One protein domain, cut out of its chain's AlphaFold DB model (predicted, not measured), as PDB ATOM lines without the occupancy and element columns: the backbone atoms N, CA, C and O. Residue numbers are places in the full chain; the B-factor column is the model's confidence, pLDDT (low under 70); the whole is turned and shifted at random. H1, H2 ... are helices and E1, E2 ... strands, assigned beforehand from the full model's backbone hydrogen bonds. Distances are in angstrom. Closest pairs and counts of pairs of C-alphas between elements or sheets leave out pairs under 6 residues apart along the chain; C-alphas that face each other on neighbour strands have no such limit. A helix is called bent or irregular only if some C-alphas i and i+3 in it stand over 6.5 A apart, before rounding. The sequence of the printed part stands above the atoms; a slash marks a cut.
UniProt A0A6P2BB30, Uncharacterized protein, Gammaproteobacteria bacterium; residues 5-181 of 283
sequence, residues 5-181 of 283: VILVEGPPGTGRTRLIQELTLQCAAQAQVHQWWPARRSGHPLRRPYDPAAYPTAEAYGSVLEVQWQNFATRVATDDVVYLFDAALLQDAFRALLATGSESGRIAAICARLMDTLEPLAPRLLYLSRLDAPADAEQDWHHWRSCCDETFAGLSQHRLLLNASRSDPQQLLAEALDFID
ATOM      1  N   VAL A   5      82.902 133.071  80.550       94.75
ATOM      2  CA  VAL A   5      82.747 131.607  80.593       94.75
ATOM      3  C   VAL A   5      81.762 131.167  79.519       94.75
ATOM      4  O   VAL A   5      80.657 131.690  79.448       94.75
ATOM      5  N   ILE A   6      82.137 130.188  78.699       95.19
ATOM      6  CA  ILE A   6      81.264 129.563  77.706       95.19
ATOM      7  C   ILE A   6      81.182 128.069  78.025       95.19
ATOM      8  O   ILE A   6      82.173 127.339  77.945       95.19
ATOM      9  N   LEU A   7      79.985 127.618  78.390       95.12
ATOM     10  CA  LEU A   7      79.653 126.217  78.622       95.12
ATOM     11  C   LEU A   7      79.008 125.658  77.354       95.12
ATOM     12  O   LEU A   7      78.010 126.205  76.883       95.12
ATOM     13  N   VAL A   8      79.556 124.574  76.805       94.62
ATOM     14  CA  VAL A   8      78.993 123.895  75.633       94.62
ATOM     15  C   VAL A   8      78.486 122.516  76.050       94.62
ATOM     16  O   VAL A   8      79.245 121.587  76.329       94.62
ATOM     17  N   GLU A   9      77.165 122.403  76.106       92.88
ATOM     18  CA  GLU A   9      76.412 121.298  76.691       92.88
ATOM     19  C   GLU A   9      75.544 120.578  75.651       92.88
ATOM     20  O   GLU A   9      75.385 121.033  74.519       92.88
ATOM     21  N   GLY A  10      75.012 119.408  76.018       88.44
ATOM     22  CA  GLY A  10      74.198 118.564  75.136       88.44
ATOM     23  C   GLY A  10      74.613 117.089  75.134       88.44
ATOM     24  O   GLY A  10      75.593 116.713  75.776       88.44
ATOM     25  N   PRO A  11      73.887 116.225  74.412       82.88
ATOM     26  CA  PRO A  11      74.260 114.831  74.199       82.88
ATOM     27  C   PRO A  11      75.671 114.557  73.643       82.88
ATOM     28  O   PRO A  11      76.227 115.381  72.907       82.88
ATOM     29  N   PRO A  12      76.209 113.335  73.840       83.06
ATOM     30  CA  PRO A  12      77.234 112.770  72.964       83.06
ATOM     31  C   PRO A  12      76.810 112.820  71.486       83.06
ATOM     32  O   PRO A  12      75.634 112.689  71.154       83.06
ATOM     33  N   GLY A  13      77.770 113.008  70.576       83.62
ATOM     34  CA  GLY A  13      77.505 112.977  69.130       83.62
ATOM     35  C   GLY A  13      76.701 114.161  68.564       83.62
ATOM     36  O   GLY A  13      76.290 114.106  67.411       83.62
ATOM     37  N   THR A  14      76.478 115.231  69.333       84.44
ATOM     38  CA  THR A  14      75.880 116.504  68.858       84.44
ATOM     39  C   THR A  14      76.877 117.456  68.194       84.44
ATOM     40  O   THR A  14      76.471 118.454  67.614       84.44
ATOM     41  N   GLY A  15      78.182 117.181  68.295       89.12
ATOM     42  CA  GLY A  15      79.229 118.041  67.740       89.12
ATOM     43  C   GLY A  15      79.793 119.109  68.688       89.12
ATOM     44  O   GLY A  15      80.587 119.918  68.226       89.12
ATOM     45  N   ARG A  16      79.472 119.097  69.994       91.75
ATOM     46  CA  ARG A  16      80.002 120.056  71.003       91.75
ATOM     47  C   ARG A  16      81.510 120.284  70.902       91.75
ATOM     48  O   ARG A  16      81.941 121.412  70.712       91.75
ATOM     49  N   THR A  17      82.299 119.212  70.934       92.25
ATOM     50  CA  THR A  17      83.763 119.262  70.805       92.25
ATOM     51  C   THR A  17      84.211 119.958  69.512       92.25
ATOM     52  O   THR A  17      85.145 120.752  69.548       92.25
ATOM     53  N   ARG A  18      83.508 119.736  68.387       92.06
ATOM     54  CA  ARG A  18      83.769 120.439  67.121       92.06
ATOM     55  C   ARG A  18      83.400 121.920  67.213       92.06
ATOM     56  O   ARG A  18      84.188 122.751  66.789       92.06
ATOM     57  N   LEU A  19      82.249 122.262  67.798       91.88
ATOM     58  CA  LEU A  19      81.876 123.665  68.006       91.88
ATOM     59  C   LEU A  19      82.929 124.388  68.858       91.88
ATOM     60  O   LEU A  19      83.379 125.460  68.475       91.88
ATOM     61  N   ILE A  20      83.390 123.784  69.958       94.88
ATOM     62  CA  ILE A  20      84.436 124.379  70.804       94.88
ATOM     63  C   ILE A  20      85.757 124.548  70.041       94.88
ATOM     64  O   ILE A  20      86.435 125.556  70.231       94.88
ATOM     65  N   GLN A  21      86.127 123.611  69.162       94.12
ATOM     66  CA  GLN A  21      87.299 123.761  68.293       94.12
ATOM     67  C   GLN A  21      87.159 124.966  67.348       94.12
ATOM     68  O   GLN A  21      88.081 125.773  67.267       94.12
ATOM     69  N   GLU A  22      86.010 125.149  66.694       92.81
ATOM     70  CA  GLU A  22      85.770 126.314  65.824       92.81
ATOM     71  C   GLU A  22      85.734 127.631  66.641       92.81
ATOM     72  O   GLU A  22      86.307 128.634  66.220       92.81
ATOM     73  N   LEU A  23      85.168 127.627  67.860       92.50
ATOM     74  CA  LEU A  23      85.215 128.771  68.790       92.50
ATOM     75  C   LEU A  23      86.651 129.114  69.232       92.50
ATOM     76  O   LEU A  23      87.023 130.285  69.282       92.50
ATOM     77  N   THR A  24      87.476 128.098  69.499       95.12
ATOM     78  CA  THR A  24      88.911 128.229  69.823       95.12
ATOM     79  C   THR A  24      89.662 128.900  68.665       95.12
ATOM     80  O   THR A  24      90.436 129.835  68.879       95.12
ATOM     81  N   LEU A  25      89.389 128.479  67.422       93.19
ATOM     82  CA  LEU A  25      89.944 129.103  66.214       93.19
ATOM     83  C   LEU A  25      89.488 130.564  66.062       93.19
ATOM     84  O   LEU A  25      90.314 131.415  65.728       93.19
ATOM     85  N   GLN A  26      88.223 130.882  66.364       91.19
ATOM     86  CA  GLN A  26      87.732 132.262  66.309       91.19
ATOM     87  C   GLN A  26      88.422 133.166  67.339       91.19
ATOM     88  O   GLN A  26      88.886 134.247  66.970       91.19
ATOM     89  N   CYS A  27      88.555 132.726  68.597       92.00
ATOM     90  CA  CYS A  27      89.293 133.475  69.621       92.00
ATOM     91  C   CYS A  27      90.740 133.745  69.174       92.00
ATOM     92  O   CYS A  27      91.215 134.881  69.244       92.00
ATOM     93  N   ALA A  28      91.425 132.728  68.637       93.06
ATOM     94  CA  ALA A  28      92.782 132.868  68.112       93.06
ATOM     95  C   ALA A  28      92.868 133.887  66.956       93.06
ATOM     96  O   ALA A  28      93.750 134.748  66.955       93.06
ATOM     97  N   ALA A  29      91.925 133.857  66.010       89.88
ATOM     98  CA  ALA A  29      91.872 134.786  64.875       89.88
ATOM     99  C   ALA A  29      91.545 136.245  65.252       89.88
ATOM    100  O   ALA A  29      91.663 137.148  64.414       89.88
ATOM    101  N   GLN A  30      91.148 136.483  66.502       90.38
ATOM    102  CA  GLN A  30      90.916 137.805  67.084       90.38
ATOM    103  C   GLN A  30      91.971 138.194  68.129       90.38
ATOM    104  O   GLN A  30      91.830 139.230  68.773       90.38
ATOM    105  N   ALA A  31      93.031 137.390  68.282       93.44
ATOM    106  CA  ALA A  31      94.059 137.542  69.312       93.44
ATOM    107  C   ALA A  31      93.505 137.571  70.755       93.44
ATOM    108  O   ALA A  31      94.117 138.151  71.651       93.44
ATOM    109  N   GLN A  32      92.360 136.925  70.995       93.19
ATOM    110  CA  GLN A  32      91.794 136.770  72.331       93.19
ATOM    111  C   GLN A  32      92.452 135.600  73.064       93.19
ATOM    112  O   GLN A  32      92.519 134.473  72.555       93.19
ATOM    113  N   VAL A  33      92.891 135.859  74.296       95.69
ATOM    114  CA  VAL A  33      93.382 134.814  75.196       95.69
ATOM    115  C   VAL A  33      92.204 133.932  75.602       95.69
ATOM    116  O   VAL A  33      91.166 134.415  76.050       95.69
ATOM    117  N   HIS A  34      92.354 132.626  75.425       96.75
ATOM    118  CA  HIS A  34      91.301 131.657  75.692       96.75
ATOM    119  C   HIS A  34      91.888 130.362  76.255       96.75
ATOM    120  O   HIS A  34      93.042 130.019  75.997       96.75
ATOM    121  N   GLN A  35      91.083 129.624  77.017       97.50
ATOM    122  CA  GLN A  35      91.462 128.326  77.557       97.50
ATOM    123  C   GLN A  35      90.324 127.320  77.397       97.50
ATOM    124  O   GLN A  35      89.264 127.461  78.005       97.50
ATOM    125  N   TRP A  36      90.579 126.260  76.629       96.81
ATOM    126  CA  TRP A  36      89.666 125.129  76.507       96.81
ATOM    127  C   TRP A  36      89.942 124.046  77.560       96.81
ATOM    128  O   TRP A  36      91.074 123.582  77.762       96.81
ATOM    129  N   TRP A  37      88.864 123.615  78.206       96.88
ATOM    130  CA  TRP A  37      88.780 122.479  79.107       96.88
ATOM    131  C   TRP A  37      87.909 121.367  78.487       96.88
ATOM    132  O   TRP A  37      86.680 121.440  78.531       96.88
ATOM    133  N   PRO A  38      88.529 120.324  77.900       94.06
ATOM    134  CA  PRO A  38      87.819 119.131  77.446       94.06
ATOM    135  C   PRO A  38      87.248 118.337  78.624       94.06
ATOM    136  O   PRO A  38      87.939 118.153  79.632       94.06
ATOM    137  N   ALA A  39      86.054 117.765  78.452       89.12
ATOM    138  CA  ALA A  39      85.283 117.072  79.488       89.12
ATOM    139  C   ALA A  39      86.099 116.064  80.316       89.12
ATOM    140  O   ALA A  39      85.942 115.943  81.527       89.12
ATOM    141  N   ARG A  40      87.008 115.317  79.674       86.81
ATOM    142  CA  ARG A  40      87.800 114.247  80.311       86.81
ATOM    143  C   ARG A  40      89.198 114.662  80.783       86.81
ATOM    144  O   ARG A  40      89.939 113.802  81.253       86.81
ATOM    145  N   ARG A  41      89.564 115.945  80.706       91.31
ATOM    146  CA  ARG A  41      90.884 116.437  81.134       91.31
ATOM    147  C   ARG A  41      91.094 116.248  82.647       91.31
ATOM    148  O   ARG A  41      90.193 116.487  83.453       91.31
ATOM    149  N   SER A  42      92.294 115.829  83.046       90.94
ATOM    150  CA  SER A  42      92.715 115.803  84.452       90.94
ATOM    151  C   SER A  42      92.851 117.229  85.005       90.94
ATOM    152  O   SER A  42      93.238 118.151  84.288       90.94
ATOM    153  N   GLY A  43      92.487 117.439  86.274       91.81
ATOM    154  CA  GLY A  43      92.512 118.774  86.892       91.81
ATOM    155  C   GLY A  43      91.470 119.766  86.348       91.81
ATOM    156  O   GLY A  43      91.633 120.971  86.521       91.81
ATOM    157  N   HIS A  44      90.412 119.284  85.683       94.06
ATOM    158  CA  HIS A  44      89.317 120.114  85.169       94.06
ATOM    159  C   HIS A  44      88.659 120.943  86.295       94.06
ATOM    160  O   HIS A  44      88.155 120.361  87.258       94.06
ATOM    161  N   PRO A  45      88.609 122.286  86.201       95.12
ATOM    162  CA  PRO A  45      88.337 123.137  87.355       95.12
ATOM    163  C   PRO A  45      86.877 123.107  87.800       95.12
ATOM    164  O   PRO A  45      86.632 123.337  88.973       95.12
ATOM    165  N   LEU A  46      85.937 122.770  86.909       94.88
ATOM    166  CA  LEU A  46      84.498 122.678  87.200       94.88
ATOM    167  C   LEU A  46      83.983 121.240  87.398       94.88
ATOM    168  O   LEU A  46      82.781 121.045  87.557       94.88
ATOM    169  N   ARG A  47      84.860 120.222  87.355       91.50
ATOM    170  CA  ARG A  47      84.441 118.813  87.433       91.50
ATOM    171  C   ARG A  47      84.970 118.123  88.682       91.50
ATOM    172  O   ARG A  47      86.183 118.070  88.898       91.50
ATOM    173  N   ARG A  48      84.065 117.461  89.399       93.00
ATOM    174  CA  ARG A  48      84.368 116.443  90.402       93.00
ATOM    175  C   ARG A  48      84.047 115.056  89.823       93.00
ATOM    176  O   ARG A  48      83.016 114.914  89.176       93.00
ATOM    177  N   PRO A  49      84.888 114.026  90.003       91.44
ATOM    178  CA  PRO A  49      84.447 112.644  89.834       91.44
ATOM    179  C   PRO A  49      83.429 112.293  90.925       91.44
ATOM    180  O   PRO A  49      83.654 112.606  92.095       91.44
ATOM    181  N   TYR A  50      82.328 111.645  90.553       91.81
ATOM    182  CA  TYR A  50      81.365 111.141  91.527       91.81
ATOM    183  C   TYR A  50      81.886 109.872  92.198       91.81
ATOM    184  O   TYR A  50      82.326 108.938  91.528       91.81
ATOM    185  N   ASP A  51      81.800 109.856  93.522       94.19
ATOM    186  CA  ASP A  51      82.080 108.717  94.385       94.19
ATOM    187  C   ASP A  51      80.863 108.546  95.311       94.19
ATOM    188  O   ASP A  51      80.629 109.421  96.149       94.19
ATOM    189  N   PRO A  52      80.069 107.467  95.175       93.06
ATOM    190  CA  PRO A  52      78.874 107.262  95.989       93.06
ATOM    191  C   PRO A  52      79.185 106.992  97.469       93.06
ATOM    192  O   PRO A  52      78.307 107.180  98.308       93.06
ATOM    193  N   ALA A  53      80.410 106.571  97.815       95.00
ATOM    194  CA  ALA A  53      80.816 106.392  99.208       95.00
ATOM    195  C   ALA A  53      81.133 107.739  99.879       95.00
ATOM    196  O   ALA A  53      80.816 107.933 101.052       95.00
ATOM    197  N   ALA A  54      81.718 108.682  99.133       94.62
ATOM    198  CA  ALA A  54      81.966 110.043  99.606       94.62
ATOM    199  C   ALA A  54      80.714 110.940  99.543       94.62
ATOM    200  O   ALA A  54      80.554 111.833 100.378       94.62
ATOM    201  N   TYR A  55      79.838 110.720  98.558       95.00
ATOM    202  CA  TYR A  55      78.706 111.593  98.238       95.00
ATOM    203  C   TYR A  55      77.394 110.791  98.110       95.00
ATOM    204  O   TYR A  55      76.878 110.621  97.008       95.00
ATOM    205  N   PRO A  56      76.815 110.303  99.224       92.75
ATOM    206  CA  PRO A  56      75.651 109.409  99.195       92.75
ATOM    207  C   PRO A  56      74.332 110.084  98.773       92.75
ATOM    208  O   PRO A  56      73.324 109.399  98.612       92.75
ATOM    209  N   THR A  57      74.303 111.412  98.619       94.69
ATOM    210  CA  THR A  57      73.119 112.181  98.201       94.69
ATOM    211  C   THR A  57      73.483 113.257  97.179       94.69
ATOM    212  O   THR A  57      74.631 113.715  97.115       94.69
ATOM    213  N   ALA A  58      72.489 113.718  96.415       93.31
ATOM    214  CA  ALA A  58      72.656 114.851  95.508       93.31
ATOM    215  C   ALA A  58      73.049 116.146  96.233       93.31
ATOM    216  O   ALA A  58      73.800 116.930  95.666       93.31
ATOM    217  N   GLU A  59      72.622 116.365  97.482       95.31
ATOM    218  CA  GLU A  59      73.102 117.487  98.305       95.31
ATOM    219  C   GLU A  59      74.599 117.380  98.576       95.31
ATOM    220  O   GLU A  59      75.330 118.337  98.339       95.31
ATOM    221  N   ALA A  60      75.068 116.217  99.043       95.50
ATOM    222  CA  ALA A  60      76.470 116.017  99.394       95.50
ATOM    223  C   ALA A  60      77.385 116.225  98.178       95.50
ATOM    224  O   ALA A  60      78.433 116.861  98.287       95.50
ATOM    225  N   TYR A  61      76.967 115.737  97.007       95.94
ATOM    226  CA  TYR A  61      77.693 115.962  95.761       95.94
ATOM    227  C   TYR A  61      77.553 117.408  95.251       95.94
ATOM    228  O   TYR A  61      78.543 118.033  94.869       95.94
ATOM    229  N   GLY A  62      76.340 117.963  95.295       95.06
ATOM    230  CA  GLY A  62      76.013 119.317  94.855       95.06
ATOM    231  C   GLY A  62      76.788 120.389  95.615       95.06
ATOM    232  O   GLY A  62      77.400 121.241  94.984       95.06
ATOM    233  N   SER A  63      76.878 120.303  96.945       95.88
ATOM    234  CA  SER A  63      77.677 121.239  97.750       95.88
ATOM    235  C   SER A  63      79.177 121.177  97.433       95.88
ATOM    236  O   SER A  63      79.864 122.195  97.496       95.88
ATOM    237  N   VAL A  64      79.708 120.012  97.045       96.06
ATOM    238  CA  VAL A  64      81.110 119.889  96.603       96.06
ATOM    239  C   VAL A  64      81.317 120.524  95.227       96.06
ATOM    240  O   VAL A  64      82.339 121.182  95.016       96.06
ATOM    241  N   LEU A  65      80.351 120.382  94.314       95.69
ATOM    242  CA  LEU A  65      80.358 121.105  93.041       95.69
ATOM    243  C   LEU A  65      80.241 122.619  93.253       95.69
ATOM    244  O   LEU A  65      81.010 123.357  92.650       95.69
ATOM    245  N   GLU A  66      79.360 123.087  94.140       95.69
ATOM    246  CA  GLU A  66      79.194 124.511  94.468       95.69
ATOM    247  C   GLU A  66      80.507 125.125  94.964       95.69
ATOM    248  O   GLU A  66      80.974 126.105  94.392       95.69
ATOM    249  N   VAL A  67      81.175 124.501  95.943       96.69
ATOM    250  CA  VAL A  67      82.494 124.957  96.424       96.69
ATOM    251  C   VAL A  67      83.538 124.940  95.301       96.69
ATOM    252  O   VAL A  67      84.354 125.857  95.189       96.69
ATOM    253  N   GLN A  68      83.533 123.921  94.439       96.19
ATOM    254  CA  GLN A  68      84.450 123.847  93.301       96.19
ATOM    255  C   GLN A  68      84.210 124.978  92.282       96.19
ATOM    256  O   GLN A  68      85.169 125.595  91.811       96.19
ATOM    257  N   TRP A  69      82.950 125.278  91.974       96.75
ATOM    258  CA  TRP A  69      82.551 126.336  91.047       96.75
ATOM    259  C   TRP A  69      82.813 127.731  91.632       96.75
ATOM    260  O   TRP A  69      83.322 128.590  90.916       96.75
ATOM    261  N   GLN A  70      82.587 127.935  92.935       96.94
ATOM    262  CA  GLN A  70      82.921 129.173  93.652       96.94
ATOM    263  C   GLN A  70      84.429 129.440  93.615       96.94
ATOM    264  O   GLN A  70      84.859 130.527  93.236       96.94
ATOM    265  N   ASN A  71      85.245 128.422  93.912       96.94
ATOM    266  CA  ASN A  71      86.704 128.520  93.836       96.94
ATOM    267  C   ASN A  71      87.197 128.846  92.418       96.94
ATOM    268  O   ASN A  71      88.136 129.628  92.258       96.94
ATOM    269  N   PHE A  72      86.578 128.269  91.381       96.88
ATOM    270  CA  PHE A  72      86.869 128.649  89.998       96.88
ATOM    271  C   PHE A  72      86.492 130.111  89.733       96.88
ATOM    272  O   PHE A  72      87.342 130.864  89.261       96.88
ATOM    273  N   ALA A  73      85.262 130.510  90.070       96.31
ATOM    274  CA  ALA A  73      84.739 131.839  89.789       96.31
ATOM    275  C   ALA A  73      85.574 132.938  90.457       96.31
ATOM    276  O   ALA A  73      86.000 133.879  89.794       96.31
ATOM    277  N   THR A  74      85.901 132.772  91.744       95.56
ATOM    278  CA  THR A  74      86.788 133.681  92.483       95.56
ATOM    279  C   THR A  74      88.177 133.768  91.858       95.56
ATOM    280  O   THR A  74      88.727 134.862  91.766       95.56
ATOM    281  N   ARG A  75      88.752 132.643  91.408       95.44
ATOM    282  CA  ARG A  75      90.096 132.624  90.815       95.44
ATOM    283  C   ARG A  75      90.166 133.396  89.498       95.44
ATOM    284  O   ARG A  75      91.176 134.045  89.269       95.44
ATOM    285  N   VAL A  76      89.139 133.298  88.651       95.81
ATOM    286  CA  VAL A  76      89.160 133.876  87.292       95.81
ATOM    287  C   VAL A  76      88.456 135.232  87.174       95.81
ATOM    288  O   VAL A  76      88.461 135.833  86.107       95.81
ATOM    289  N   ALA A  77      87.867 135.752  88.258       94.38
ATOM    290  CA  ALA A  77      87.115 137.013  88.252       94.38
ATOM    291  C   ALA A  77      87.907 138.227  87.729       94.38
ATOM    292  O   ALA A  77      87.314 139.174  87.212       94.38
ATOM    293  N   THR A  78      89.237 138.205  87.852       91.50
ATOM    294  CA  THR A  78      90.144 139.269  87.389       91.50
ATOM    295  C   THR A  78      90.869 138.952  86.081       91.50
ATOM    296  O   THR A  78      91.619 139.797  85.596       91.50
ATOM    297  N   ASP A  79      90.691 137.754  85.522       94.25
ATOM    298  CA  ASP A  79      91.385 137.333  84.304       94.25
ATOM    299  C   ASP A  79      90.736 137.976  83.063       94.25
ATOM    300  O   ASP A  79      89.523 138.187  83.027       94.25
ATOM    301  N   ASP A  80      91.519 138.235  82.013       93.62
ATOM    302  CA  ASP A  80      91.023 138.665  80.691       93.62
ATOM    303  C   ASP A  80      91.080 137.484  79.704       93.62
ATOM    304  O   ASP A  80      91.826 137.488  78.723       93.62
ATOM    305  N   VAL A  81      90.368 136.404  80.051       95.44
ATOM    306  CA  VAL A  81      90.428 135.103  79.367       95.44
ATOM    307  C   VAL A  81      89.022 134.603  79.025       95.44
ATOM    308  O   VAL A  81      88.083 134.704  79.819       95.44
ATOM    309  N   VAL A  82      88.876 134.016  77.835       95.94
ATOM    310  CA  VAL A  82      87.671 133.279  77.425       95.94
ATOM    311  C   VAL A  82      87.818 131.801  77.801       95.94
ATOM    312  O   VAL A  82      88.614 131.068  77.212       95.94
ATOM    313  N   TYR A  83      87.048 131.338  78.781       97.12
ATOM    314  CA  TYR A  83      87.054 129.946  79.232       97.12
ATOM    315  C   TYR A  83      86.005 129.122  78.488       97.12
ATOM    316  O   TYR A  83      84.810 129.370  78.629       97.12
ATOM    317  N   LEU A  84      86.447 128.116  77.730       97.06
ATOM    318  CA  LEU A  84      85.582 127.208  76.973       97.06
ATOM    319  C   LEU A  84      85.504 125.854  77.689       97.06
ATOM    320  O   LEU A  84      86.537 125.215  77.908       97.06
ATOM    321  N   PHE A  85      84.303 125.383  78.016       96.50
ATOM    322  CA  PHE A  85      84.078 124.109  78.704       96.50
ATOM    323  C   PHE A  85      83.256 123.136  77.856       96.50
ATOM    324  O   PHE A  85      82.183 123.486  77.369       96.50
ATOM    325  N   ASP A  86      83.746 121.902  77.719       94.44
ATOM    326  CA  ASP A  86      83.002 120.786  77.120       94.44
ATOM    327  C   ASP A  86      82.316 119.988  78.241       94.44
ATOM    328  O   ASP A  86      83.004 119.421  79.092       94.44
ATOM    329  N   ALA A  87      80.981 119.918  78.228       88.06
ATOM    330  CA  ALA A  87      80.191 118.957  79.012       88.06
ATOM    331  C   ALA A  87      80.246 119.055  80.561       88.06
ATOM    332  O   ALA A  87      79.968 118.070  81.258       88.06
ATOM    333  N   ALA A  88      80.625 120.208  81.115       84.69
ATOM    334  CA  ALA A  88      80.901 120.385  82.541       84.69
ATOM    335  C   ALA A  88      79.653 120.338  83.449       84.69
ATOM    336  O   ALA A  88      79.749 119.876  84.586       84.69
ATOM    337  N   LEU A  89      78.499 120.811  82.967       87.06
ATOM    338  CA  LEU A  89      77.269 120.983  83.746       87.06
ATOM    339  C   LEU A  89      76.247 119.869  83.486       87.06
ATOM    340  O   LEU A  89      75.910 119.109  84.394       87.06
ATOM    341  N   LEU A  90      75.738 119.772  82.254       84.12
ATOM    342  CA  LEU A  90      74.567 118.949  81.930       84.12
ATOM    343  C   LEU A  90      74.926 117.511  81.551       84.12
ATOM    344  O   LEU A  90      74.030 116.680  81.445       84.12
ATOM    345  N   GLN A  91      76.212 117.183  81.395       83.69
ATOM    346  CA  GLN A  91      76.653 115.797  81.247       83.69
ATOM    347  C   GLN A  91      77.318 115.246  82.511       83.69
ATOM    348  O   GLN A  91      76.747 114.353  83.134       83.69
ATOM    349  N   ASP A  92      78.503 115.734  82.894       82.88
ATOM    350  CA  ASP A  92      79.301 115.068  83.935       82.88
ATOM    351  C   ASP A  92      78.711 115.276  85.346       82.88
ATOM    352  O   ASP A  92      78.501 114.299  86.070       82.88
ATOM    353  N   ALA A  93      78.369 116.512  85.732       84.31
ATOM    354  CA  ALA A  93      77.705 116.778  87.013       84.31
ATOM    355  C   ALA A  93      76.276 116.202  87.055       84.31
ATOM    356  O   ALA A  93      75.910 115.507  88.003       84.31
ATOM    357  N   PHE A  94      75.489 116.427  86.004       86.38
ATOM    358  CA  PHE A  94      74.103 115.967  85.905       86.38
ATOM    359  C   PHE A  94      73.940 114.441  85.964       86.38
ATOM    360  O   PHE A  94      73.102 113.932  86.705       86.38
ATOM    361  N   ARG A  95      74.767 113.683  85.226       85.25
ATOM    362  CA  ARG A  95      74.711 112.209  85.226       85.25
ATOM    363  C   ARG A  95      75.035 111.630  86.604       85.25
ATOM    364  O   ARG A  95      74.435 110.636  87.002       85.25
ATOM    365  N   ALA A  96      75.959 112.253  87.329       88.50
ATOM    366  CA  ALA A  96      76.266 111.889  88.706       88.50
ATOM    367  C   ALA A  96      75.108 112.205  89.671       88.50
ATOM    368  O   ALA A  96      74.793 111.382  90.524       88.50
ATOM    369  N   LEU A  97      74.426 113.341  89.497       89.94
ATOM    370  CA  LEU A  97      73.240 113.698  90.287       89.94
ATOM    371  C   LEU A  97      72.049 112.753  90.027       89.94
ATOM    372  O   LEU A  97      71.359 112.367  90.968       89.94
ATOM    373  N   LEU A  98      71.852 112.303  88.781       89.00
ATOM    374  CA  LEU A  98      70.890 111.242  88.452       89.00
ATOM    375  C   LEU A  98      71.261 109.903  89.105       89.00
ATOM    376  O   LEU A  98      70.386 109.193  89.594       89.00
ATOM    377  N   ALA A  99      72.554 109.568  89.173       89.12
ATOM    378  CA  ALA A  99      73.029 108.338  89.808       89.12
ATOM    379  C   ALA A  99      72.767 108.280  91.329       89.12
ATOM    380  O   ALA A  99      72.846 107.197  91.907       89.12
ATOM    381  N   THR A 100      72.412 109.397  91.980       88.31
ATOM    382  CA  THR A 100      71.943 109.399  93.380       88.31
ATOM    383  C   THR A 100      70.438 109.110  93.513       88.31
ATOM    384  O   THR A 100      69.906 109.223  94.616       88.31
ATOM    385  N   GLY A 101      69.722 108.832  92.417       88.50
ATOM    386  CA  GLY A 101      68.269 108.627  92.417       88.50
ATOM    387  C   GLY A 101      67.442 109.894  92.676       88.50
ATOM    388  O   GLY A 101      66.320 109.794  93.167       88.50
ATOM    389  N   SER A 102      67.987 111.085  92.402       90.38
ATOM    390  CA  SER A 102      67.281 112.352  92.642       90.38
ATOM    391  C   SER A 102      66.307 112.728  91.524       90.38
ATOM    392  O   SER A 102      66.592 112.548  90.344       90.38
ATOM    393  N   GLU A 103      65.176 113.322  91.905       90.88
ATOM    394  CA  GLU A 103      64.151 113.835  90.988       90.88
ATOM    395  C   GLU A 103      64.663 115.007  90.128       90.88
ATOM    396  O   GLU A 103      65.460 115.827  90.596       90.88
ATOM    397  N   SER A 104      64.160 115.146  88.893       85.31
ATOM    398  CA  SER A 104      64.655 116.136  87.917       85.31
ATOM    399  C   SER A 104      64.645 117.571  88.450       85.31
ATOM    400  O   SER A 104      65.656 118.263  88.353       85.31
ATOM    401  N   GLY A 105      63.563 117.999  89.113       88.19
ATOM    402  CA  GLY A 105      63.462 119.333  89.717       88.19
ATOM    403  C   GLY A 105      64.511 119.613  90.803       88.19
ATOM    404  O   GLY A 105      64.967 120.747  90.951       88.19
ATOM    405  N   ARG A 106      64.961 118.579  91.527       90.75
ATOM    406  CA  ARG A 106      66.018 118.684  92.546       90.75
ATOM    407  C   ARG A 106      67.389 118.877  91.905       90.75
ATOM    408  O   ARG A 106      68.168 119.715  92.353       90.75
ATOM    409  N   ILE A 107      67.649 118.144  90.824       90.31
ATOM    410  CA  ILE A 107      68.871 118.278  90.024       90.31
ATOM    411  C   ILE A 107      68.899 119.650  89.337       90.31
ATOM    412  O   ILE A 107      69.912 120.346  89.405       90.31
ATOM    413  N   ALA A 108      67.769 120.098  88.780       88.69
ATOM    414  CA  ALA A 108      67.630 121.420  88.179       88.69
ATOM    415  C   ALA A 108      67.937 122.549  89.175       88.69
ATOM    416  O   ALA A 108      68.674 123.477  88.846       88.69
ATOM    417  N   ALA A 109      67.455 122.439  90.419       91.12
ATOM    418  CA  ALA A 109      67.759 123.396  91.481       91.12
ATOM    419  C   ALA A 109      69.251 123.426  91.872       91.12
ATOM    420  O   ALA A 109      69.740 124.472  92.294       91.12
ATOM    421  N   ILE A 110      69.985 122.312  91.742       93.00
ATOM    422  CA  ILE A 110      71.447 122.279  91.931       93.00
ATOM    423  C   ILE A 110      72.140 122.960  90.745       93.00
ATOM    424  O   ILE A 110      72.945 123.865  90.948       93.00
ATOM    425  N   CYS A 111      71.788 122.593  89.508       91.38
ATOM    426  CA  CYS A 111      72.349 123.209  88.303       91.38
ATOM    427  C   CYS A 111      72.116 124.728  88.242       91.38
ATOM    428  O   CYS A 111      73.002 125.447  87.784       91.38
ATOM    429  N   ALA A 112      70.976 125.220  88.741       90.25
ATOM    430  CA  ALA A 112      70.705 126.650  88.877       90.25
ATOM    431  C   ALA A 112      71.731 127.341  89.789       90.25
ATOM    432  O   ALA A 112      72.417 128.247  89.330       90.25
ATOM    433  N   ARG A 113      71.953 126.842  91.015       93.06
ATOM    434  CA  ARG A 113      72.937 127.431  91.948       93.06
ATOM    435  C   ARG A 113      74.377 127.386  91.426       93.06
ATOM    436  O   ARG A 113      75.168 128.289  91.708       93.06
ATOM    437  N   LEU A 114      74.723 126.356  90.651       93.38
ATOM    438  CA  LEU A 114      76.006 126.295  89.943       93.38
ATOM    439  C   LEU A 114      76.107 127.408  88.887       93.38
ATOM    440  O   LEU A 114      77.115 128.106  88.837       93.38
ATOM    441  N   MET A 115      75.061 127.642  88.091       91.31
ATOM    442  CA  MET A 115      75.039 128.756  87.134       91.31
ATOM    443  C   MET A 115      75.059 130.131  87.813       91.31
ATOM    444  O   MET A 115      75.826 130.988  87.383       91.31
ATOM    445  N   ASP A 116      74.304 130.318  88.899       91.88
ATOM    446  CA  ASP A 116      74.285 131.559  89.690       91.88
ATOM    447  C   ASP A 116      75.685 131.901  90.233       91.88
ATOM    448  O   ASP A 116      76.088 133.059  90.270       91.88
ATOM    449  N   THR A 117      76.478 130.881  90.584       93.94
ATOM    450  CA  THR A 117      77.878 131.033  91.022       93.94
ATOM    451  C   THR A 117      78.784 131.628  89.934       93.94
ATOM    452  O   THR A 117      79.791 132.263  90.251       93.94
ATOM    453  N   LEU A 118      78.450 131.434  88.654       92.31
ATOM    454  CA  LEU A 118      79.201 131.995  87.530       92.31
ATOM    455  C   LEU A 118      78.677 133.356  87.060       92.31
ATOM    456  O   LEU A 118      79.349 133.954  86.226       92.31
ATOM    457  N   GLU A 119      77.530 133.849  87.549       91.25
ATOM    458  CA  GLU A 119      76.882 135.089  87.073       91.25
ATOM    459  C   GLU A 119      77.845 136.287  86.915       91.25
ATOM    460  O   GLU A 119      77.831 136.887  85.832       91.25
ATOM    461  N   PRO A 120      78.785 136.559  87.851       90.38
ATOM    462  CA  PRO A 120      79.728 137.675  87.720       90.38
ATOM    463  C   PRO A 120      80.691 137.574  86.523       90.38
ATOM    464  O   PRO A 120      81.364 138.548  86.188       90.38
ATOM    465  N   LEU A 121      80.775 136.404  85.879       90.69
ATOM    466  CA  LEU A 121      81.584 136.117  84.687       90.69
ATOM    467  C   LEU A 121      80.759 136.133  83.382       90.69
ATOM    468  O   LEU A 121      81.221 135.630  82.353       90.69
ATOM    469  N   ALA A 122      79.521 136.649  83.435       89.06
ATOM    470  CA  ALA A 122      78.563 136.728  82.328       89.06
ATOM    471  C   ALA A 122      78.482 135.426  81.489       89.06
ATOM    472  O   ALA A 122      78.706 135.452  80.269       89.06
ATOM    473  N   PRO A 123      78.213 134.273  82.134       92.12
ATOM    474  CA  PRO A 123      78.424 132.954  81.556       92.12
ATOM    475  C   PRO A 123      77.448 132.708  80.405       92.12
ATOM    476  O   PRO A 123      76.280 133.065  80.492       92.12
ATOM    477  N   ARG A 124      77.900 132.064  79.329       92.19
ATOM    478  CA  ARG A 124      77.088 131.732  78.150       92.19
ATOM    479  C   ARG A 124      76.931 130.224  78.025       92.19
ATOM    480  O   ARG A 124      77.920 129.507  77.911       92.19
ATOM    481  N   LEU A 125      75.691 129.746  78.015       92.56
ATOM    482  CA  LEU A 125      75.356 128.331  77.903       92.56
ATOM    483  C   LEU A 125      74.854 128.006  76.490       92.56
ATOM    484  O   LEU A 125      73.730 128.345  76.121       92.56
ATOM    485  N   LEU A 126      75.683 127.325  75.702       92.19
ATOM    486  CA  LEU A 126      75.328 126.786  74.390       92.19
ATOM    487  C   LEU A 126      74.891 125.328  74.563       92.19
ATOM    488  O   LEU A 126      75.724 124.473  74.852       92.19
ATOM    489  N   TYR A 127      73.606 125.020  74.392       91.38
ATOM    490  CA  TYR A 127      73.095 123.649  74.511       91.38
ATOM    491  C   TYR A 127      72.723 123.091  73.139       91.38
ATOM    492  O   TYR A 127      71.772 123.546  72.500       91.38
ATOM    493  N   LEU A 128      73.489 122.105  72.676       88.81
ATOM    494  CA  LEU A 128      73.287 121.451  71.390       88.81
ATOM    495  C   LEU A 128      72.328 120.281  71.579       88.81
ATOM    496  O   LEU A 128      72.726 119.183  71.962       88.81
ATOM    497  N   SER A 129      71.060 120.512  71.272       84.12
ATOM    498  CA  SER A 129      70.044 119.466  71.214       84.12
ATOM    499  C   SER A 129      70.116 118.689  69.895       84.12
ATOM    500  O   SER A 129      70.458 119.231  68.842       84.12
ATOM    501  N   ARG A 130      69.734 117.411  69.936       77.19
ATOM    502  CA  ARG A 130      69.286 116.658  68.756       77.19
ATOM    503  C   ARG A 130      67.802 116.410  68.934       77.19
ATOM    504  O   ARG A 130      67.426 115.797  69.928       77.19
ATOM    505  N   LEU A 131      66.969 116.853  67.996       66.19
ATOM    506  CA  LEU A 131      65.558 116.461  67.994       66.19
ATOM    507  C   LEU A 131      65.447 114.960  67.730       66.19
ATOM    508  O   LEU A 131      64.796 114.248  68.498       66.19
ATOM    509  N   ASP A 132      66.199 114.500  66.734       67.56
ATOM    510  CA  ASP A 132      66.161 113.144  66.207       67.56
ATOM    511  C   ASP A 132      67.202 112.270  66.940       67.56
ATOM    512  O   ASP A 132      68.337 112.042  66.491       67.56
ATOM    513  N   ALA A 133      66.817 111.832  68.142       60.69
ATOM    514  CA  ALA A 133      67.390 110.636  68.751       60.69
ATOM    515  C   ALA A 133      66.834 109.413  67.996       60.69
ATOM    516  O   ALA A 133      65.642 109.408  67.679       60.69
ATOM    517  N   PRO A 134      67.662 108.411  67.656       59.44
ATOM    518  CA  PRO A 134      67.167 107.224  66.975       59.44
ATOM    519  C   PRO A 134      66.257 106.432  67.932       59.44
ATOM    520  O   PRO A 134      66.437 106.480  69.148       59.44
ATOM    521  N   ALA A 135      65.236 105.761  67.392       58.12
ATOM    522  CA  ALA A 135      64.149 105.165  68.184       58.12
ATOM    523  C   ALA A 135      64.564 103.940  69.029       58.12
ATOM    524  O   ALA A 135      63.756 103.414  69.789       58.12
ATOM    525  N   ASP A 136      65.803 103.483  68.863       61.50
ATOM    526  CA  ASP A 136      66.485 102.426  69.609       61.50
ATOM    527  C   ASP A 136      67.385 102.966  70.736       61.50
ATOM    528  O   ASP A 136      67.976 102.179  71.475       61.50
ATOM    529  N   ALA A 137      67.487 104.290  70.899       60.25
ATOM    530  CA  ALA A 137      68.170 104.876  72.041       60.25
ATOM    531  C   ALA A 137      67.475 104.431  73.338       60.25
ATOM    532  O   ALA A 137      66.265 104.597  73.493       60.25
ATOM    533  N   GLU A 138      68.252 103.851  74.258       60.59
ATOM    534  CA  GLU A 138      67.749 103.207  75.476       60.59
ATOM    535  C   GLU A 138      66.783 104.109  76.265       60.59
ATOM    536  O   GLU A 138      66.885 105.337  76.249       60.59
ATOM    537  N   GLN A 139      65.848 103.513  77.005       68.25
ATOM    538  CA  GLN A 139      64.851 104.257  77.788       68.25
ATOM    539  C   GLN A 139      65.497 105.288  78.741       68.25
ATOM    540  O   GLN A 139      65.000 106.410  78.883       68.25
ATOM    541  N   ASP A 140      66.661 104.945  79.299       69.94
ATOM    542  CA  ASP A 140      67.512 105.809  80.123       69.94
ATOM    543  C   ASP A 140      67.994 107.063  79.378       69.94
ATOM    544  O   ASP A 140      68.113 108.135  79.970       69.94
ATOM    545  N   TRP A 141      68.235 106.959  78.068       72.50
ATOM    546  CA  TRP A 141      68.652 108.071  77.218       72.50
ATOM    547  C   TRP A 141      67.534 109.101  77.026       72.50
ATOM    548  O   TRP A 141      67.760 110.309  77.144       72.50
ATOM    549  N   HIS A 142      66.311 108.631  76.771       75.69
ATOM    550  CA  HIS A 142      65.136 109.496  76.678       75.69
ATOM    551  C   HIS A 142      64.823 110.176  78.015       75.69
ATOM    552  O   HIS A 142      64.528 111.372  78.031       75.69
ATOM    553  N   HIS A 143      64.948 109.448  79.128       79.38
ATOM    554  CA  HIS A 143      64.785 110.012  80.465       79.38
ATOM    555  C   HIS A 143      65.856 111.073  80.773       79.38
ATOM    556  O   HIS A 143      65.505 112.210  81.086       79.38
ATOM    557  N   TRP A 144      67.143 110.745  80.584       81.00
ATOM    558  CA  TRP A 144      68.264 111.679  80.753       81.00
ATOM    559  C   TRP A 144      68.041 112.965  79.954       81.00
ATOM    560  O   TRP A 144      68.124 114.057  80.514       81.00
ATOM    561  N   ARG A 145      67.675 112.839  78.671       78.12
ATOM    562  CA  ARG A 145      67.403 113.988  77.803       78.12
ATOM    563  C   ARG A 145      66.231 114.828  78.309       78.12
ATOM    564  O   ARG A 145      66.377 116.043  78.348       78.12
ATOM    565  N   SER A 146      65.105 114.221  78.698       80.00
ATOM    566  CA  SER A 146      63.952 114.967  79.235       80.00
ATOM    567  C   SER A 146      64.360 115.792  80.452       80.00
ATOM    568  O   SER A 146      64.089 116.987  80.514       80.00
ATOM    569  N   CYS A 147      65.105 115.188  81.380       79.94
ATOM    570  CA  CYS A 147      65.565 115.875  82.580       79.94
ATOM    571  C   CYS A 147      66.612 116.965  82.269       79.94
ATOM    572  O   CYS A 147      66.617 118.002  82.938       79.94
ATOM    573  N   CYS A 148      67.471 116.784  81.255       81.12
ATOM    574  CA  CYS A 148      68.362 117.839  80.757       81.12
ATOM    575  C   CYS A 148      67.587 118.992  80.108       81.12
ATOM    576  O   CYS A 148      67.896 120.145  80.394       81.12
ATOM    577  N   ASP A 149      66.586 118.698  79.274       80.19
ATOM    578  CA  ASP A 149      65.760 119.693  78.580       80.19
ATOM    579  C   ASP A 149      64.910 120.495  79.601       80.19
ATOM    580  O   ASP A 149      64.864 121.725  79.528       80.19
ATOM    581  N   GLU A 150      64.333 119.838  80.619       80.62
ATOM    582  CA  GLU A 150      63.669 120.464  81.783       80.62
ATOM    583  C   GLU A 150      64.624 121.360  82.586       80.62
ATOM    584  O   GLU A 150      64.315 122.517  82.881       80.62
ATOM    585  N   THR A 151      65.810 120.843  82.919       81.62
ATOM    586  CA  THR A 151      66.821 121.582  83.688       81.62
ATOM    587  C   THR A 151      67.292 122.809  82.923       81.62
ATOM    588  O   THR A 151      67.282 123.915  83.460       81.62
ATOM    589  N   PHE A 152      67.633 122.642  81.645       81.69
ATOM    590  CA  PHE A 152      68.002 123.727  80.746       81.69
ATOM    591  C   PHE A 152      66.889 124.774  80.636       81.69
ATOM    592  O   PHE A 152      67.178 125.969  80.678       81.69
ATOM    593  N   ALA A 153      65.619 124.353  80.568       79.94
ATOM    594  CA  ALA A 153      64.472 125.259  80.562       79.94
ATOM    595  C   ALA A 153      64.336 126.079  81.862       79.94
ATOM    596  O   ALA A 153      63.879 127.227  81.797       79.94
ATOM    597  N   GLY A 154      64.798 125.556  83.002       77.50
ATOM    598  CA  GLY A 154      64.862 126.260  84.290       77.50
ATOM    599  C   GLY A 154      65.993 127.294  84.424       77.50
ATOM    600  O   GLY A 154      65.835 128.264  85.163       77.50
ATOM    601  N   LEU A 155      67.104 127.149  83.690       79.25
ATOM    602  CA  LEU A 155      68.268 128.057  83.750       79.25
ATOM    603  C   LEU A 155      67.983 129.382  83.021       79.25
ATOM    604  O   LEU A 155      68.257 129.516  81.830       79.25
ATOM    605  N   SER A 156      67.341 130.339  83.689       63.09
ATOM    606  CA  SER A 156      66.564 131.413  83.043       63.09
ATOM    607  C   SER A 156      67.349 132.563  82.390       63.09
ATOM    608  O   SER A 156      66.717 133.467  81.841       63.09
ATOM    609  N   GLN A 157      68.686 132.546  82.384       59.22
ATOM    610  CA  GLN A 157      69.509 133.592  81.758       59.22
ATOM    611  C   GLN A 157      70.671 133.005  80.939       59.22
ATOM    612  O   GLN A 157      71.172 131.920  81.216       59.22
ATOM    613  N   HIS A 158      71.079 133.739  79.897       61.97
ATOM    614  CA  HIS A 158      72.251 133.454  79.058       61.97
ATOM    615  C   HIS A 158      72.348 132.057  78.413       61.97
ATOM    616  O   HIS A 158      73.445 131.510  78.273       61.97
ATOM    617  N   ARG A 159      71.237 131.527  77.887       74.12
ATOM    618  CA  ARG A 159      71.232 130.269  77.121       74.12
ATOM    619  C   ARG A 159      70.871 130.423  75.637       74.12
ATOM    620  O   ARG A 159      69.953 131.172  75.309       74.12
ATOM    621  N   LEU A 160      71.520 129.639  74.774       78.56
ATOM    622  CA  LEU A 160      71.126 129.408  73.380       78.56
ATOM    623  C   LEU A 160      70.871 127.914  73.157       78.56
ATOM    624  O   LEU A 160      71.731 127.077  73.440       78.56
ATOM    625  N   LEU A 161      69.688 127.587  72.635       77.81
ATOM    626  CA  LEU A 161      69.342 126.242  72.182       77.81
ATOM    627  C   LEU A 161      69.751 126.094  70.715       77.81
ATOM    628  O   LEU A 161      69.129 126.688  69.839       77.81
ATOM    629  N   LEU A 162      70.762 125.273  70.455       74.81
ATOM    630  CA  LEU A 162      71.228 124.937  69.114       74.81
ATOM    631  C   LEU A 162      70.640 123.586  68.680       74.81
ATOM    632  O   LEU A 162      70.552 122.646  69.475       74.81
ATOM    633  N   ASN A 163      70.228 123.472  67.415       78.44
ATOM    634  CA  ASN A 163      69.610 122.258  66.868       78.44
ATOM    635  C   ASN A 163      70.577 121.523  65.931       78.44
ATOM    636  O   ASN A 163      70.570 121.723  64.715       78.44
ATOM    637  N   ALA A 164      71.380 120.626  66.501       73.62
ATOM    638  CA  ALA A 164      72.415 119.883  65.781       73.62
ATOM    639  C   ALA A 164      71.869 118.945  64.683       73.62
ATOM    640  O   ALA A 164      72.629 118.485  63.838       73.62
ATOM    641  N   SER A 165      70.566 118.644  64.694       68.56
ATOM    642  CA  SER A 165      69.894 117.806  63.686       68.56
ATOM    643  C   SER A 165      69.376 118.570  62.461       68.56
ATOM    644  O   SER A 165      69.086 117.935  61.452       68.56
ATOM    645  N   ARG A 166      69.213 119.901  62.531       63.16
ATOM    646  CA  ARG A 166      68.527 120.681  61.476       63.16
ATOM    647  C   ARG A 166      69.339 121.809  60.852       63.16
ATOM    648  O   ARG A 166      68.954 122.280  59.786       63.16
ATOM    649  N   SER A 167      70.420 122.234  61.492       68.38
ATOM    650  CA  SER A 167      71.224 123.368  61.038       68.38
ATOM    651  C   SER A 167      72.543 122.901  60.417       68.38
ATOM    652  O   SER A 167      73.189 121.981  60.919       68.38
ATOM    653  N   ASP A 168      72.967 123.576  59.346       83.25
ATOM    654  CA  ASP A 168      74.331 123.483  58.813       83.25
ATOM    655  C   ASP A 168      75.346 123.814  59.933       83.25
ATOM    656  O   ASP A 168      75.143 124.800  60.650       83.25
ATOM    657  N   PRO A 169      76.444 123.052  60.109       80.00
ATOM    658  CA  PRO A 169      77.553 123.431  60.983       80.00
ATOM    659  C   PRO A 169      78.018 124.894  60.867       80.00
ATOM    660  O   PRO A 169      78.393 125.473  61.886       80.00
ATOM    661  N   GLN A 170      77.973 125.511  59.678       81.88
ATOM    662  CA  GLN A 170      78.295 126.938  59.518       81.88
ATOM    663  C   GLN A 170      77.237 127.848  60.158       81.88
ATOM    664  O   GLN A 170      77.588 128.818  60.828       81.88
ATOM    665  N   GLN A 171      75.954 127.511  60.010       83.31
ATOM    666  CA  GLN A 171      74.852 128.227  60.653       83.31
ATOM    667  C   GLN A 171      74.907 128.076  62.180       83.31
ATOM    668  O   GLN A 171      74.791 129.073  62.888       83.31
ATOM    669  N   LEU A 172      75.166 126.866  62.694       84.12
ATOM    670  CA  LEU A 172      75.348 126.620  64.133       84.12
ATOM    671  C   LEU A 172      76.488 127.458  64.722       84.12
ATOM    672  O   LEU A 172      76.360 127.993  65.821       84.12
ATOM    673  N   LEU A 173      77.603 127.575  63.993       85.06
ATOM    674  CA  LEU A 173      78.721 128.422  64.395       85.06
ATOM    675  C   LEU A 173      78.339 129.908  64.355       85.06
ATOM    676  O   LEU A 173      78.664 130.630  65.291       85.06
ATOM    677  N   ALA A 174      77.632 130.371  63.321       84.38
ATOM    678  CA  ALA A 174      77.182 131.759  63.230       84.38
ATOM    679  C   ALA A 174      76.233 132.139  64.383       84.38
ATOM    680  O   ALA A 174      76.485 133.128  65.067       84.38
ATOM    681  N   GLU A 175      75.212 131.317  64.652       85.25
ATOM    682  CA  GLU A 175      74.279 131.488  65.777       85.25
ATOM    683  C   GLU A 175      75.013 131.483  67.130       85.25
ATOM    684  O   GLU A 175      74.737 132.315  67.995       85.25
ATOM    685  N   ALA A 176      75.991 130.587  67.307       85.62
ATOM    686  CA  ALA A 176      76.821 130.557  68.506       85.62
ATOM    687  C   ALA A 176      77.654 131.838  68.669       85.62
ATOM    688  O   ALA A 176      77.675 132.391  69.765       85.62
ATOM    689  N   LEU A 177      78.328 132.304  67.607       85.94
ATOM    690  CA  LEU A 177      79.233 133.462  67.622       85.94
ATOM    691  C   LEU A 177      78.526 134.789  67.917       85.94
ATOM    692  O   LEU A 177      79.075 135.603  68.664       85.94
ATOM    693  N   ASP A 178      77.333 134.988  67.351       84.62
ATOM    694  CA  ASP A 178      76.474 136.147  67.623       84.62
ATOM    695  C   ASP A 178      76.062 136.169  69.106       84.62
ATOM    696  O   ASP A 178      76.315 137.127  69.838       84.62
ATOM    697  N   PHE A 179      75.548 135.042  69.605       85.25
ATOM    698  CA  PHE A 179      75.034 134.923  70.969       85.25
ATOM    699  C   PHE A 179      76.073 135.147  72.086       85.25
ATOM    700  O   PHE A 179      75.743 135.653  73.167       85.25
ATOM    701  N   ILE A 180      77.321 134.736  71.857       84.94
ATOM    702  CA  ILE A 180      78.428 134.866  72.821       84.94
ATOM    703  C   ILE A 180      79.226 136.171  72.666       84.94
ATOM    704  O   ILE A 180      80.216 136.353  73.377       84.94
ATOM    705  N   ASP A 181      78.811 137.065  71.758       84.62
ATOM    706  CA  ASP A 181      79.490 138.333  71.459       84.62
ATOM    707  C   ASP A 181      80.987 138.132  71.139       84.62
ATOM    708  O   ASP A 181      81.862 138.871  71.591       84.62
TER     709      ASP A 181
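This is residues 5 to 181 of the 283 residues of an uncharacterized protein of Gammaproteobacteria bacterium (UniProt A0A6P2BB30). A strongly twisted sheet of five parallel strands has helices H1 and H6 covering one face, while H3 stands up from the opposite face and joins H2 and H4 in an up-and-down bundle. H5 packs on H4 at a steep tilt, and residues 134 to 140 stick out. The printed part has 177 residues with six named helices and five named strands, along the chain E1 H1 E2 H2 E3 H3 H4 E4 H5 E5 H6; the sheet's order is E2 E3 E1 E4 E5. The class is mixed, helices and strands; the whole is compact, with a radius of gyration of the C-alphas of 15.8 A and spans of 46 by 43 by 29 A.

E1, residues 5 to 9, is an inner strand, parallel to E3, residues 82 to 86, with N 6 and O 83 2.8 A apart, and to E4, residues 124 to 129, with N 7 and O 124 2.8 A apart. The edge strands are E2, residues 34 to 37, beside E3 with N 37 and O 84 2.8 A apart, and E5, residues 159 to 163, beside E4 with N 129 and O 162 2.8 A apart. H1, residues 16 to 29, runs along the strands at a height over the sheet of 9.0 A. H6, residues 169 to 179, is on the same face at 9.9 A and touches H1, the closest C-alphas being those of Leu 19 and Leu 173, 6.8 A. H3, residues 88 to 99, and H4, residues 104 to 121, form a helical hairpin at a shallow tilt of 26 degrees, closest at C-alphas 97 and 107, 6.3 A. H2, residues 58 to 76, touches H4 at a shallow tilt of 11 degrees, the same way, closest at C-alphas 66 and 114, 5.8 A. H5, residues 139 to 154, touches H4 at a steep tilt of 46 degrees, closest at C-alphas 108 and 151, 4.6 A. H4 and H5 only graze the sheet. E2, H2, E3 and E4, H5, E5 are strand-helix-strand units, parallel neighbour strands joined through a helix; E1, H1, E2 and E3, H3 H4, E4 are split ones, with another strand between; the four crossovers are right-handed. Every O i to N i+4 pair is within hydrogen-bond range in H1, H5 and H6, against 14 of 15 in H2, 5 of 8 in H3 and 11 of 14 in H4.

E1 begins at C-alpha 5, (82.747, 131.607, 80.593), and H6 ends at C-alpha 179, (75.034, 134.923, 70.969). H2 measures 26.5 A, H4 26.4 A and H5 22.9 A from first to last C-alpha. H4 is irregular, with C-alphas 117 and 120 7.6 A apart.

The two C-alphas farthest apart are those of Thr 78 and Asp 136, 47.3 A. The printed part has no cut, and the long link is E2 to H2, 20 residues. The pLDDT is under 70 at residues 131 to 140, 156 to 158 and 165 to 167.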